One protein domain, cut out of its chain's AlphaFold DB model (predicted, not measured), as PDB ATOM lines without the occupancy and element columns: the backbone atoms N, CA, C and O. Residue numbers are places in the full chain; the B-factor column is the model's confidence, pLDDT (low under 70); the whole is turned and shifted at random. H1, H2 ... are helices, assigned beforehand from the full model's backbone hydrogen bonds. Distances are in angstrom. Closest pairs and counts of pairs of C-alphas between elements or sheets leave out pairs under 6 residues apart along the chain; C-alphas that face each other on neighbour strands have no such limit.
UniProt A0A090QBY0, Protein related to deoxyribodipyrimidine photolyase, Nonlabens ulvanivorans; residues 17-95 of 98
ATOM      1  N   SER A  17     -23.733 133.352  14.275       71.56
ATOM      2  CA  SER A  17     -25.168 133.296  13.960       71.56
ATOM      3  C   SER A  17     -25.496 133.755  12.532       71.56
ATOM      4  O   SER A  17     -26.419 133.219  11.921       71.56
ATOM      5  N   TYR A  18     -24.744 134.714  11.981       70.00
ATOM      6  CA  TYR A  18     -24.903 135.128  10.583       70.00
ATOM      7  C   TYR A  18     -24.354 134.069   9.621       70.00
ATOM      8  O   TYR A  18     -25.024 133.735   8.647       70.00
ATOM      9  N   ILE A  19     -23.190 133.481   9.937       69.81
ATOM     10  CA  ILE A  19     -22.576 132.387   9.164       69.81
ATOM     11  C   ILE A  19     -23.529 131.187   9.106       69.81
ATOM     12  O   ILE A  19     -23.794 130.659   8.034       69.81
ATOM     13  N   ASN A  20     -24.127 130.812  10.237       72.25
ATOM     14  CA  ASN A  20     -25.117 129.736  10.310       72.25
ATOM     15  C   ASN A  20     -26.394 130.028   9.506       72.25
ATOM     16  O   ASN A  20     -27.043 129.106   9.025       72.25
ATOM     17  N   LYS A  21     -26.783 131.302   9.366       72.25
ATOM     18  CA  LYS A  21     -27.965 131.691   8.583       72.25
ATOM     19  C   LYS A  21     -27.687 131.699   7.078       72.25
ATOM     20  O   LYS A  21     -28.593 131.419   6.301       72.25
ATOM     21  N   MET A  22     -26.457 132.021   6.679       74.06
ATOM     22  CA  MET A  22     -26.049 132.135   5.275       74.06
ATOM     23  C   MET A  22     -25.342 130.882   4.736       74.06
ATOM     24  O   MET A  22     -24.985 130.836   3.562       74.06
ATOM     25  N   SER A  23     -25.080 129.870   5.566       68.50
ATOM     26  CA  SER A  23     -24.304 128.690   5.170       68.50
ATOM     27  C   SER A  23     -24.635 127.452   6.004       68.50
ATOM     28  O   SER A  23     -25.122 127.543   7.125       68.50
ATOM     29  N   ASN A  24     -24.301 126.270   5.479       72.44
ATOM     30  CA  ASN A  24     -24.481 124.993   6.182       72.44
ATOM     31  C   ASN A  24     -23.264 124.569   7.032       72.44
ATOM     32  O   ASN A  24     -23.333 123.545   7.708       72.44
ATOM     33  N   TYR A  25     -22.175 125.348   7.043       70.50
ATOM     34  CA  TYR A  25     -20.915 124.998   7.721       70.50
ATOM     35  C   TYR A  25     -21.072 124.732   9.223       70.50
ATOM     36  O   TYR A  25     -20.369 123.902   9.786       70.50
ATOM     37  N   CYS A  26     -22.027 125.392   9.876       76.25
ATOM     38  CA  CYS A  26     -22.246 125.246  11.313       76.25
ATOM     39  C   CYS A  26     -22.946 123.930  11.707       76.25
ATOM     40  O   CYS A  26     -22.911 123.573  12.880       76.25
ATOM     41  N   LYS A  27     -23.568 123.196  10.766       71.31
ATOM     42  CA  LYS A  27     -24.319 121.960  11.070       71.31
ATOM     43  C   LYS A  27     -23.422 120.784  11.468       71.31
ATOM     44  O   LYS A  27     -23.857 119.944  12.246       71.31
ATOM     45  N   GLY A  28     -22.194 120.737  10.947       76.19
ATOM     46  CA  GLY A  28     -21.183 119.720  11.275       76.19
ATOM     47  C   GLY A  28     -19.936 120.290  11.952       76.19
ATOM     48  O   GLY A  28     -18.926 119.603  12.048       76.19
ATOM     49  N   CYS A  29     -19.971 121.557  12.371       84.19
ATOM     50  CA  CYS A  29     -18.819 122.213  12.978       84.19
ATOM     51  C   CYS A  29     -18.580 121.683  14.396       84.19
ATOM     52  O   CYS A  29     -19.526 121.495  15.163       84.19
ATOM     53  N   HIS A  30     -17.306 121.512  14.759       83.88
ATOM     54  CA  HIS A  30     -16.893 121.201  16.127       83.88
ATOM     55  C   HIS A  30     -17.431 122.238  17.133       83.88
ATOM     56  O   HIS A  30     -17.865 121.894  18.235       83.88
ATOM     57  N   TYR A  31     -17.486 123.508  16.718       82.69
ATOM     58  CA  TYR A  31     -17.998 124.597  17.537       82.69
ATOM     59  C   TYR A  31     -19.506 124.797  17.398       82.69
ATOM     60  O   TYR A  31     -20.077 124.885  16.310       82.69
ATOM     61  N   LYS A  32     -20.157 124.998  18.542       83.38
ATOM     62  CA  LYS A  32     -21.578 125.311  18.646       83.38
ATOM     63  C   LYS A  32     -21.797 126.813  18.518       83.38
ATOM     64  O   LYS A  32     -21.575 127.586  19.448       83.38
ATOM     65  N   VAL A  33     -22.322 127.217  17.366       80.81
ATOM     66  CA  VAL A  33     -22.712 128.604  17.074       80.81
ATOM     67  C   VAL A  33     -23.756 129.176  18.038       80.81
ATOM     68  O   VAL A  33     -23.766 130.378  18.306       80.81
ATOM     69  N   SER A  34     -24.620 128.319  18.585       81.88
ATOM     70  CA  SER A  34     -25.685 128.696  19.515       81.88
ATOM     71  C   SER A  34     -25.185 129.025  20.922       81.88
ATOM     72  O   SER A  34     -25.925 129.653  21.681       81.88
ATOM     73  N   LYS A  35     -23.951 128.640  21.279       84.38
ATOM     74  CA  LYS A  35     -23.359 128.992  22.573       84.38
ATOM     75  C   LYS A  35     -23.017 130.479  22.595       84.38
ATOM     76  O   LYS A  35     -22.218 130.973  21.798       84.38
ATOM     77  N   LYS A  36     -23.680 131.195  23.503       76.50
ATOM     78  CA  LYS A  36     -23.611 132.659  23.635       76.50
ATOM     79  C   LYS A  36     -22.616 133.128  24.693       76.50
ATOM     80  O   LYS A  36     -22.512 134.334  24.892       76.50
ATOM     81  N   ASN A  37     -21.969 132.207  25.397       80.56
ATOM     82  CA  ASN A  37     -20.908 132.483  26.357       80.56
ATOM     83  C   ASN A  37     -19.576 132.025  25.749       80.56
ATOM     84  O   ASN A  37     -19.570 131.235  24.803       80.56
ATOM     85  N   ALA A  38     -18.456 132.506  26.281       79.06
ATOM     86  CA  ALA A  38     -17.114 132.188  25.794       79.06
ATOM     87  C   ALA A  38     -16.609 130.786  26.220       79.06
ATOM     88  O   ALA A  38     -15.439 130.616  26.535       79.06
ATOM     89  N   GLU A  39     -17.490 129.784  26.234       85.75
ATOM     90  CA  GLU A  39     -17.177 128.387  26.580       85.75
ATOM     91  C   GLU A  39     -16.308 127.713  25.506       85.75
ATOM     92  O   GLU A  39     -16.489 128.018  24.333       85.75
ATOM     93  N   ASP A  40     -15.479 126.721  25.853       81.25
ATOM     94  CA  ASP A  40     -14.524 126.023  24.956       81.25
ATOM     95  C   ASP A  40     -15.089 125.617  23.590       81.25
ATOM     96  O   ASP A  40     -14.494 125.918  22.559       81.25
ATOM     97  N   ASN A  41     -16.302 125.063  23.549       85.38
ATOM     98  CA  ASN A  41     -16.937 124.639  22.294       85.38
ATOM     99  C   ASN A  41     -17.810 125.734  21.653       85.38
ATOM    100  O   ASN A  41     -18.627 125.431  20.785       85.38
ATOM    101  N   ALA A  42     -17.746 126.987  22.104       86.50
ATOM    102  CA  ALA A  42     -18.479 128.097  21.502       86.50
ATOM    103  C   ALA A  42     -17.799 128.567  20.213       86.50
ATOM    104  O   ALA A  42     -16.575 128.599  20.108       86.50
ATOM    105  N   CYS A  43     -18.589 128.970  19.218       87.56
ATOM    106  CA  CYS A  43     -18.029 129.481  17.967       87.56
ATOM    107  C   CYS A  43     -17.113 130.697  18.226       87.56
ATOM    108  O   CYS A  43     -17.590 131.686  18.796       87.56
ATOM    109  N   PRO A  44     -15.834 130.672  17.801       86.56
ATOM    110  CA  PRO A  44     -14.878 131.748  18.082       86.56
ATOM    111  C   PRO A  44     -15.320 133.101  17.499       86.56
ATOM    112  O   PRO A  44     -15.114 134.143  18.122       86.56
ATOM    113  N   PHE A  45     -16.064 133.090  16.385       86.06
ATOM    114  CA  PHE A  45     -16.675 134.289  15.800       86.06
ATOM    115  C   PHE A  45     -17.640 135.021  16.745       86.06
ATOM    116  O   PHE A  45     -17.824 136.228  16.604       86.06
ATOM    117  N   ASN A  46     -18.258 134.339  17.718       88.44
ATOM    118  CA  ASN A  46     -19.102 135.008  18.711       88.44
ATOM    119  C   ASN A  46     -18.261 135.882  19.655       88.44
ATOM    120  O   ASN A  46     -18.661 137.007  19.948       88.44
ATOM    121  N   SER A  47     -17.099 135.396  20.099       91.12
ATOM    122  CA  SER A  47     -16.194 136.171  20.957       91.12
ATOM    123  C   SER A  47     -15.505 137.297  20.203       91.12
ATOM    124  O   SER A  47     -15.508 138.426  20.688       91.12
ATOM    125  N   LEU A  48     -15.020 137.033  18.985       90.00
ATOM    126  CA  LEU A  48     -14.445 138.068  18.120       90.00
ATOM    127  C   LEU A  48     -15.445 139.203  17.850       90.00
ATOM    128  O   LEU A  48     -15.072 140.373  17.878       90.00
ATOM    129  N   TYR A  49     -16.724 138.867  17.644       90.81
ATOM    130  CA  TYR A  49     -17.787 139.850  17.438       90.81
ATOM    131  C   TYR A  49     -17.947 140.791  18.637       90.81
ATOM    132  O   TYR A  49     -17.930 142.008  18.462       90.81
ATOM    133  N   TRP A  50     -18.086 140.253  19.853       92.12
ATOM    134  CA  TRP A  50     -18.284 141.085  21.044       92.12
ATOM    135  C   TRP A  50     -17.039 141.884  21.421       92.12
ATOM    136  O   TRP A  50     -17.175 143.062  21.745       92.12
ATOM    137  N   ASN A  51     -15.850 141.286  21.299       93.81
ATOM    138  CA  ASN A  51     -14.584 141.985  21.501       93.81
ATOM    139  C   ASN A  51     -14.459 143.195  20.559       93.81
ATOM    140  O   ASN A  51     -14.253 144.317  21.011       93.81
ATOM    141  N   PHE A  52     -14.713 143.001  19.262       90.81
ATOM    142  CA  PHE A  52     -14.665 144.090  18.285       90.81
ATOM    143  C   PHE A  52     -15.673 145.211  18.586       90.81
ATOM    144  O   PHE A  52     -15.356 146.390  18.417       90.81
ATOM    145  N   LEU A  53     -16.895 144.865  19.013       91.62
ATOM    146  CA  LEU A  53     -17.894 145.872  19.371       91.62
ATOM    147  C   LEU A  53     -17.478 146.703  20.587       91.62
ATOM    148  O   LEU A  53     -17.743 147.903  20.578       91.62
ATOM    149  N   ASP A  54     -16.838 146.103  21.595       93.81
ATOM    150  CA  ASP A  54     -16.307 146.846  22.745       93.81
ATOM    151  C   ASP A  54     -15.121 147.734  22.347       93.81
ATOM    152  O   ASP A  54     -15.133 148.929  22.644       93.81
ATOM    153  N   GLU A  55     -14.164 147.209  21.577       92.62
ATOM    154  CA  GLU A  55     -13.000 147.971  21.097       92.62
ATOM    155  C   GLU A  55     -13.375 149.161  20.200       92.62
ATOM    156  O   GLU A  55     -12.660 150.163  20.140       92.62
ATOM    157  N   LYS A  56     -14.483 149.058  19.456       90.00
ATOM    158  CA  LYS A  56     -14.946 150.092  18.516       90.00
ATOM    159  C   LYS A  56     -16.204 150.824  18.978       90.00
ATOM    160  O   LYS A  56     -16.784 151.568  18.186       90.00
ATOM    161  N   LYS A  57     -16.619 150.676  20.240       90.62
ATOM    162  CA  LYS A  57     -17.861 151.282  20.756       90.62
ATOM    163  C   LYS A  57     -17.935 152.793  20.533       90.62
ATOM    164  O   LYS A  57     -18.980 153.294  20.120       90.62
ATOM    165  N   ASP A  58     -16.823 153.502  20.716       88.88
ATOM    166  CA  ASP A  58     -16.759 154.950  20.507       88.88
ATOM    167  C   ASP A  58     -16.894 155.330  19.031       88.88
ATOM    168  O   ASP A  58     -17.562 156.306  18.704       88.88
ATOM    169  N   HIS A  59     -16.349 154.515  18.124       86.31
ATOM    170  CA  HIS A  59     -16.500 154.715  16.682       86.31
ATOM    171  C   HIS A  59     -17.949 154.506  16.214       86.31
ATOM    172  O   HIS A  59     -18.398 155.139  15.261       86.31
ATOM    173  N   PHE A  60     -18.709 153.638  16.888       85.88
ATOM    174  CA  PHE A  60     -20.124 153.411  16.583       85.88
ATOM    175  C   PHE A  60     -21.078 154.366  17.301       85.88
ATOM    176  O   PHE A  60     -22.295 154.292  17.086       85.88
ATOM    177  N   LYS A  61     -20.562 155.284  18.123       83.69
ATOM    178  CA  LYS A  61     -21.371 156.285  18.815       83.69
ATOM    179  C   LYS A  61     -22.068 157.181  17.785       83.69
ATOM    180  O   LYS A  61     -21.427 157.840  16.979       83.69
ATOM    181  N   GLY A  62     -23.401 157.171  17.791       82.56
ATOM    182  CA  GLY A  62     -24.228 157.913  16.827       82.56
ATOM    183  C   GLY A  62     -24.630 157.130  15.570       82.56
ATOM    184  O   GLY A  62     -25.487 157.591  14.820       82.56
ATOM    185  N   ASN A  63     -24.113 155.917  15.348       86.69
ATOM    186  CA  ASN A  63     -24.580 155.074  14.248       86.69
ATOM    187  C   ASN A  63     -25.897 154.371  14.628       86.69
ATOM    188  O   ASN A  63     -25.901 153.348  15.317       86.69
ATOM    189  N   HIS A  64     -27.024 154.883  14.127       85.50
ATOM    190  CA  HIS A  64     -28.360 154.335  14.397       85.50
ATOM    191  C   HIS A  64     -28.499 152.843  14.062       85.50
ATOM    192  O   HIS A  64     -29.194 152.116  14.771       85.50
ATOM    193  N   ARG A  65     -27.798 152.350  13.030       84.69
ATOM    194  CA  ARG A  65     -27.838 150.927  12.647       84.69
ATOM    195  C   ARG A  65     -27.148 150.025  13.672       84.69
ATOM    196  O   ARG A  65     -27.470 148.843  13.751       84.69
ATOM    197  N   MET A  66     -26.220 150.578  14.454       86.62
ATOM    198  CA  MET A  66     -25.488 149.872  15.509       86.62
ATOM    199  C   MET A  66     -26.103 150.059  16.899       86.62
ATOM    200  O   MET A  66     -25.727 149.337  17.821       86.62
ATOM    201  N   ALA A  67     -27.072 150.967  17.058       88.94
ATOM    202  CA  ALA A  67     -27.649 151.327  18.353       88.94
ATOM    203  C   ALA A  67     -28.172 150.114  19.144       88.94
ATOM    204  O   ALA A  67     -27.920 150.002  20.342       88.94
ATOM    205  N   MET A  68     -28.836 149.165  18.471       90.62
ATOM    206  CA  MET A  68     -29.308 147.931  19.111       90.62
ATOM    207  C   MET A  68     -28.145 147.113  19.686       90.62
ATOM    208  O   MET A  68     -28.208 146.683  20.835       90.62
ATOM    209  N   MET A  69     -27.077 146.917  18.911       90.19
ATOM    210  CA  MET A  69     -25.950 146.072  19.317       90.19
ATOM    211  C   MET A  69     -25.129 146.736  20.419       90.19
ATOM    212  O   MET A  69     -24.715 146.059  21.354       90.19
ATOM    213  N   MET A  70     -24.979 148.061  20.367       92.19
ATOM    214  CA  MET A  70     -24.371 148.843  21.447       92.19
ATOM    215  C   MET A  70     -25.194 148.761  22.740       92.19
ATOM    216  O   MET A  70     -24.631 148.654  23.825       92.19
ATOM    217  N   ASN A  71     -26.528 148.751  22.648       93.06
ATOM    218  CA  ASN A  71     -27.388 148.580  23.820       93.06
ATOM    219  C   ASN A  71     -27.291 147.161  24.406       93.06
ATOM    220  O   ASN A  71     -27.298 146.999  25.622       93.06
ATOM    221  N   LEU A  72     -27.178 146.134  23.557       93.12
ATOM    222  CA  LEU A  72     -26.933 144.762  24.011       93.12
ATOM    223  C   LEU A  72     -25.569 144.624  24.686       93.12
ATOM    224  O   LEU A  72     -25.495 144.010  25.743       93.12
ATOM    225  N   LEU A  73     -24.524 145.230  24.114       92.62
ATOM    226  CA  LEU A  73     -23.194 145.282  24.720       92.62
ATOM    227  C   LEU A  73     -23.248 145.968  26.092       92.62
ATOM    228  O   LEU A  73     -22.742 145.423  27.062       92.62
ATOM    229  N   LYS A  74     -23.937 147.112  26.202       93.00
ATOM    230  CA  LYS A  74     -24.101 147.842  27.471       93.00
ATOM    231  C   LYS A  74     -24.832 147.032  28.550       93.00
ATOM    232  O   LYS A  74     -24.610 147.258  29.732       93.00
ATOM    233  N   LYS A  75     -25.735 146.132  28.152       94.38
ATOM    234  CA  LYS A  75     -26.480 145.240  29.056       94.38
ATOM    235  C   LYS A  75     -25.755 143.922  29.336       94.38
ATOM    236  O   LYS A  75     -26.267 143.120  30.113       94.38
ATOM    237  N   MET A  76     -24.641 143.653  28.658       94.12
ATOM    238  CA  MET A  76     -23.863 142.448  28.892       94.12
ATOM    239  C   MET A  76     -23.199 142.539  30.263       94.12
ATOM    240  O   MET A  76     -22.649 143.577  30.620       94.12
ATOM    241  N   ASP A  77     -23.266 141.445  31.010       95.25
ATOM    242  CA  ASP A  77     -22.538 141.309  32.263       95.25
ATOM    243  C   ASP A  77     -21.020 141.481  32.050       95.25
ATOM    244  O   ASP A  77     -20.479 141.070  31.018       95.25
ATOM    245  N   ALA A  78     -20.342 142.105  33.016       93.69
ATOM    246  CA  ALA A  78     -18.927 142.439  32.900       93.69
ATOM    247  C   ALA A  78     -18.039 141.187  32.851       93.69
ATOM    248  O   ALA A  78     -17.135 141.124  32.018       93.69
ATOM    249  N   GLU A  79     -18.325 140.169  33.668       94.12
ATOM    250  CA  GLU A  79     -17.574 138.907  33.664       94.12
ATOM    251  C   GLU A  79     -17.743 138.198  32.320       94.12
ATOM    252  O   GLU A  79     -16.787 137.693  31.727       94.12
ATOM    253  N   LYS A  80     -18.962 138.231  31.778       92.75
ATOM    254  CA  LYS A  80     -19.245 137.688  30.450       92.75
ATOM    255  C   LYS A  80     -18.502 138.429  29.336       92.75
ATOM    256  O   LYS A  80     -18.007 137.781  28.407       92.75
ATOM    257  N   LEU A  81     -18.443 139.759  29.387       94.75
ATOM    258  CA  LEU A  81     -17.707 140.549  28.401       94.75
ATOM    259  C   LEU A  81     -16.204 140.252  28.472       94.75
ATOM    260  O   LEU A  81     -15.588 140.007  27.435       94.75
ATOM    261  N   GLU A  82     -15.633 140.194  29.674       95.12
ATOM    262  CA  GLU A  82     -14.224 139.839  29.861       95.12
ATOM    263  C   GLU A  82     -13.914 138.421  29.369       95.12
ATOM    264  O   GLU A  82     -12.908 138.213  28.692       95.12
ATOM    265  N   ALA A  83     -14.814 137.455  29.575       94.50
ATOM    266  CA  ALA A  83     -14.654 136.115  29.016       94.50
ATOM    267  C   ALA A  83     -14.619 136.129  27.472       94.50
ATOM    268  O   ALA A  83     -13.806 135.437  26.853       94.50
ATOM    269  N   HIS A  84     -15.465 136.943  26.826       93.44
ATOM    270  CA  HIS A  84     -15.423 137.114  25.371       93.44
ATOM    271  C   HIS A  84     -14.127 137.772  24.897       93.44
ATOM    272  O   HIS A  84     -13.571 137.317  23.898       93.44
ATOM    273  N   LYS A  85     -13.632 138.789  25.608       94.12
ATOM    274  CA  LYS A  85     -12.371 139.472  25.289       94.12
ATOM    275  C   LYS A  85     -11.171 138.542  25.443       94.12
ATOM    276  O   LYS A  85     -10.371 138.432  24.522       94.12
ATOM    277  N   SER A  86     -11.090 137.808  26.552       93.69
ATOM    278  CA  SER A  86     -10.025 136.831  26.803       93.69
ATOM    279  C   SER A  86      -9.966 135.770  25.702       93.69
ATOM    280  O   SER A  86      -8.935 135.588  25.057       93.69
ATOM    281  N   ARG A  87     -11.111 135.155  25.380       91.44
ATOM    282  CA  ARG A  87     -11.194 134.173  24.292       91.44
ATOM    283  C   ARG A  87     -10.880 134.779  22.925       91.44
ATOM    284  O   ARG A  87     -10.253 134.122  22.106       91.44
ATOM    285  N   ALA A  88     -11.331 136.001  22.646       90.75
ATOM    286  CA  ALA A  88     -11.020 136.675  21.388       90.75
ATOM    287  C   ALA A  88      -9.513 136.911  21.242       90.75
ATOM    288  O   ALA A  88      -8.968 136.634  20.178       90.75
ATOM    289  N   ASN A  89      -8.847 137.355  22.309       91.56
ATOM    290  CA  ASN A  89      -7.398 137.539  22.324       91.56
ATOM    291  C   ASN A  89      -6.657 136.220  22.091       91.56
ATOM    292  O   ASN A  89      -5.709 136.201  21.311       91.56
ATOM    293  N   ASP A  90      -7.115 135.120  22.692       91.00
ATOM    294  CA  ASP A  90      -6.519 133.804  22.453       91.00
ATOM    295  C   ASP A  90      -6.698 133.338  20.999       91.00
ATOM    296  O   ASP A  90      -5.737 132.917  20.364       91.00
ATOM    297  N   VAL A  91      -7.891 133.510  20.418       88.25
ATOM    298  CA  VAL A  91      -8.142 133.204  18.997       88.25
ATOM    299  C   VAL A  91      -7.280 134.073  18.072       88.25
ATOM    300  O   VAL A  91      -6.794 133.586  17.056       88.25
ATOM    301  N   ILE A  92      -7.077 135.354  18.399       86.50
ATOM    302  CA  ILE A  92      -6.232 136.269  17.612       86.50
ATOM    303  C   ILE A  92      -4.752 135.880  17.710       86.50
ATOM    304  O   ILE A  92      -4.044 135.947  16.706       86.50
ATOM    305  N   ALA A  93      -4.288 135.474  18.893       89.06
ATOM    306  CA  ALA A  93      -2.914 135.026  19.109       89.06
ATOM    307  C   ALA A  93      -2.645 133.649  18.480       89.06
ATOM    308  O   ALA A  93      -1.547 133.403  17.983       89.06
ATOM    309  N   ASN A  94      -3.653 132.772  18.468       89.12
ATOM    310  CA  ASN A  94      -3.542 131.370  18.077       89.12
ATOM    311  C   ASN A  94      -4.573 130.963  16.999       89.12
ATOM    312  O   ASN A  94      -5.310 129.993  17.188       89.12
ATOM    313  N   PRO A  95      -4.641 131.643  15.839       79.56
ATOM    314  CA  PRO A  95      -5.737 131.472  14.881       79.56
ATOM    315  C   PRO A  95      -5.806 130.080  14.237       79.56
ATOM    316  O   PRO A  95      -6.857 129.701  13.739       79.56
TER     317      PRO A  95
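This is residues 17 to 95 of the 98 residues of the protein "Protein related to deoxyribodipyrimidine photolyase" of Nonlabens ulvanivorans (UniProt A0A090QBY0). Two helices, H2 and H4, cross each other to make the core, while H3 stands crosswise near the far end of H2 and the short H1 hangs loosely near the other end, with a long looping link from H1 to H2 beside it. The longest axis runs roughly along H2, with long links at both ends, out to Gly 28 on one side and Gly 62 on the other. The printed part has 79 residues with four named helices, H1 to H4 in chain order, and no named strand; its class is all helix, with 42 of the 79 residues in the helices. The whole is compact, with a radius of gyration of the C-alphas of 13.1 A, and spans 38 by 26 by 21 A.

The printed part begins with H1, residues 17 to 22, which touches no helix. It is close to but not clearly touching H2, residues 44 to 55: the closest C-alphas, of Ser 17 and Asn 46, are 7.9 A apart, and the helices run opposite ways at a steep tilt of 61 degrees. H2 touches H3, residues 67 to 74, with its residues 50 to 54 alone; the closest C-alphas, of Asp 54 and Leu 73, are 7.3 A apart, and the lines stand about perpendicular at 85 degrees. H2 touches H4, residues 78 to 93, over 19 pairs of C-alphas within 8 A. The closest of these are the C-alphas of Ser 47 and His 84, 4.6 A apart. H2 and H4 run opposite ways at a steep tilt of 68 degrees, only just short of about perpendicular. H3 and H4 are apart, but only just: their closest C-alphas are 8.1 A from each other. H1 is apart from H3 and from H4. In H1, H2, H3 and H4, every O i to N i+4 pair of the backbone is within hydrogen-bond range.

H1 begins at Ser 17, with its C-alpha at (-25.168, 133.296, 13.960), and ends at Met 22. H2 runs from Pro 44, C-alpha at (-14.878, 131.748, 18.082), to Glu 55, over 16.6 A. H3 runs from Ala 67 to Lys 74, over 10.4 A. H4, the longest helix with 16 residues, runs from Ala 78 to Ala 93, over 22.4 A, ending with its C-alpha at (-2.914, 135.026, 19.109).

The two C-alphas farthest apart, of Gly 28 and Gly 62, are 38.7 A from each other. The printed part has no cut. The links from H1 to H2, 21 residues, and from H2 to H3, 11 residues, are long; that from H3 to H4, 3 residues, is tight. The mean pLDDT of the printed part is 86.2, and residues 19 and 23 are under 70.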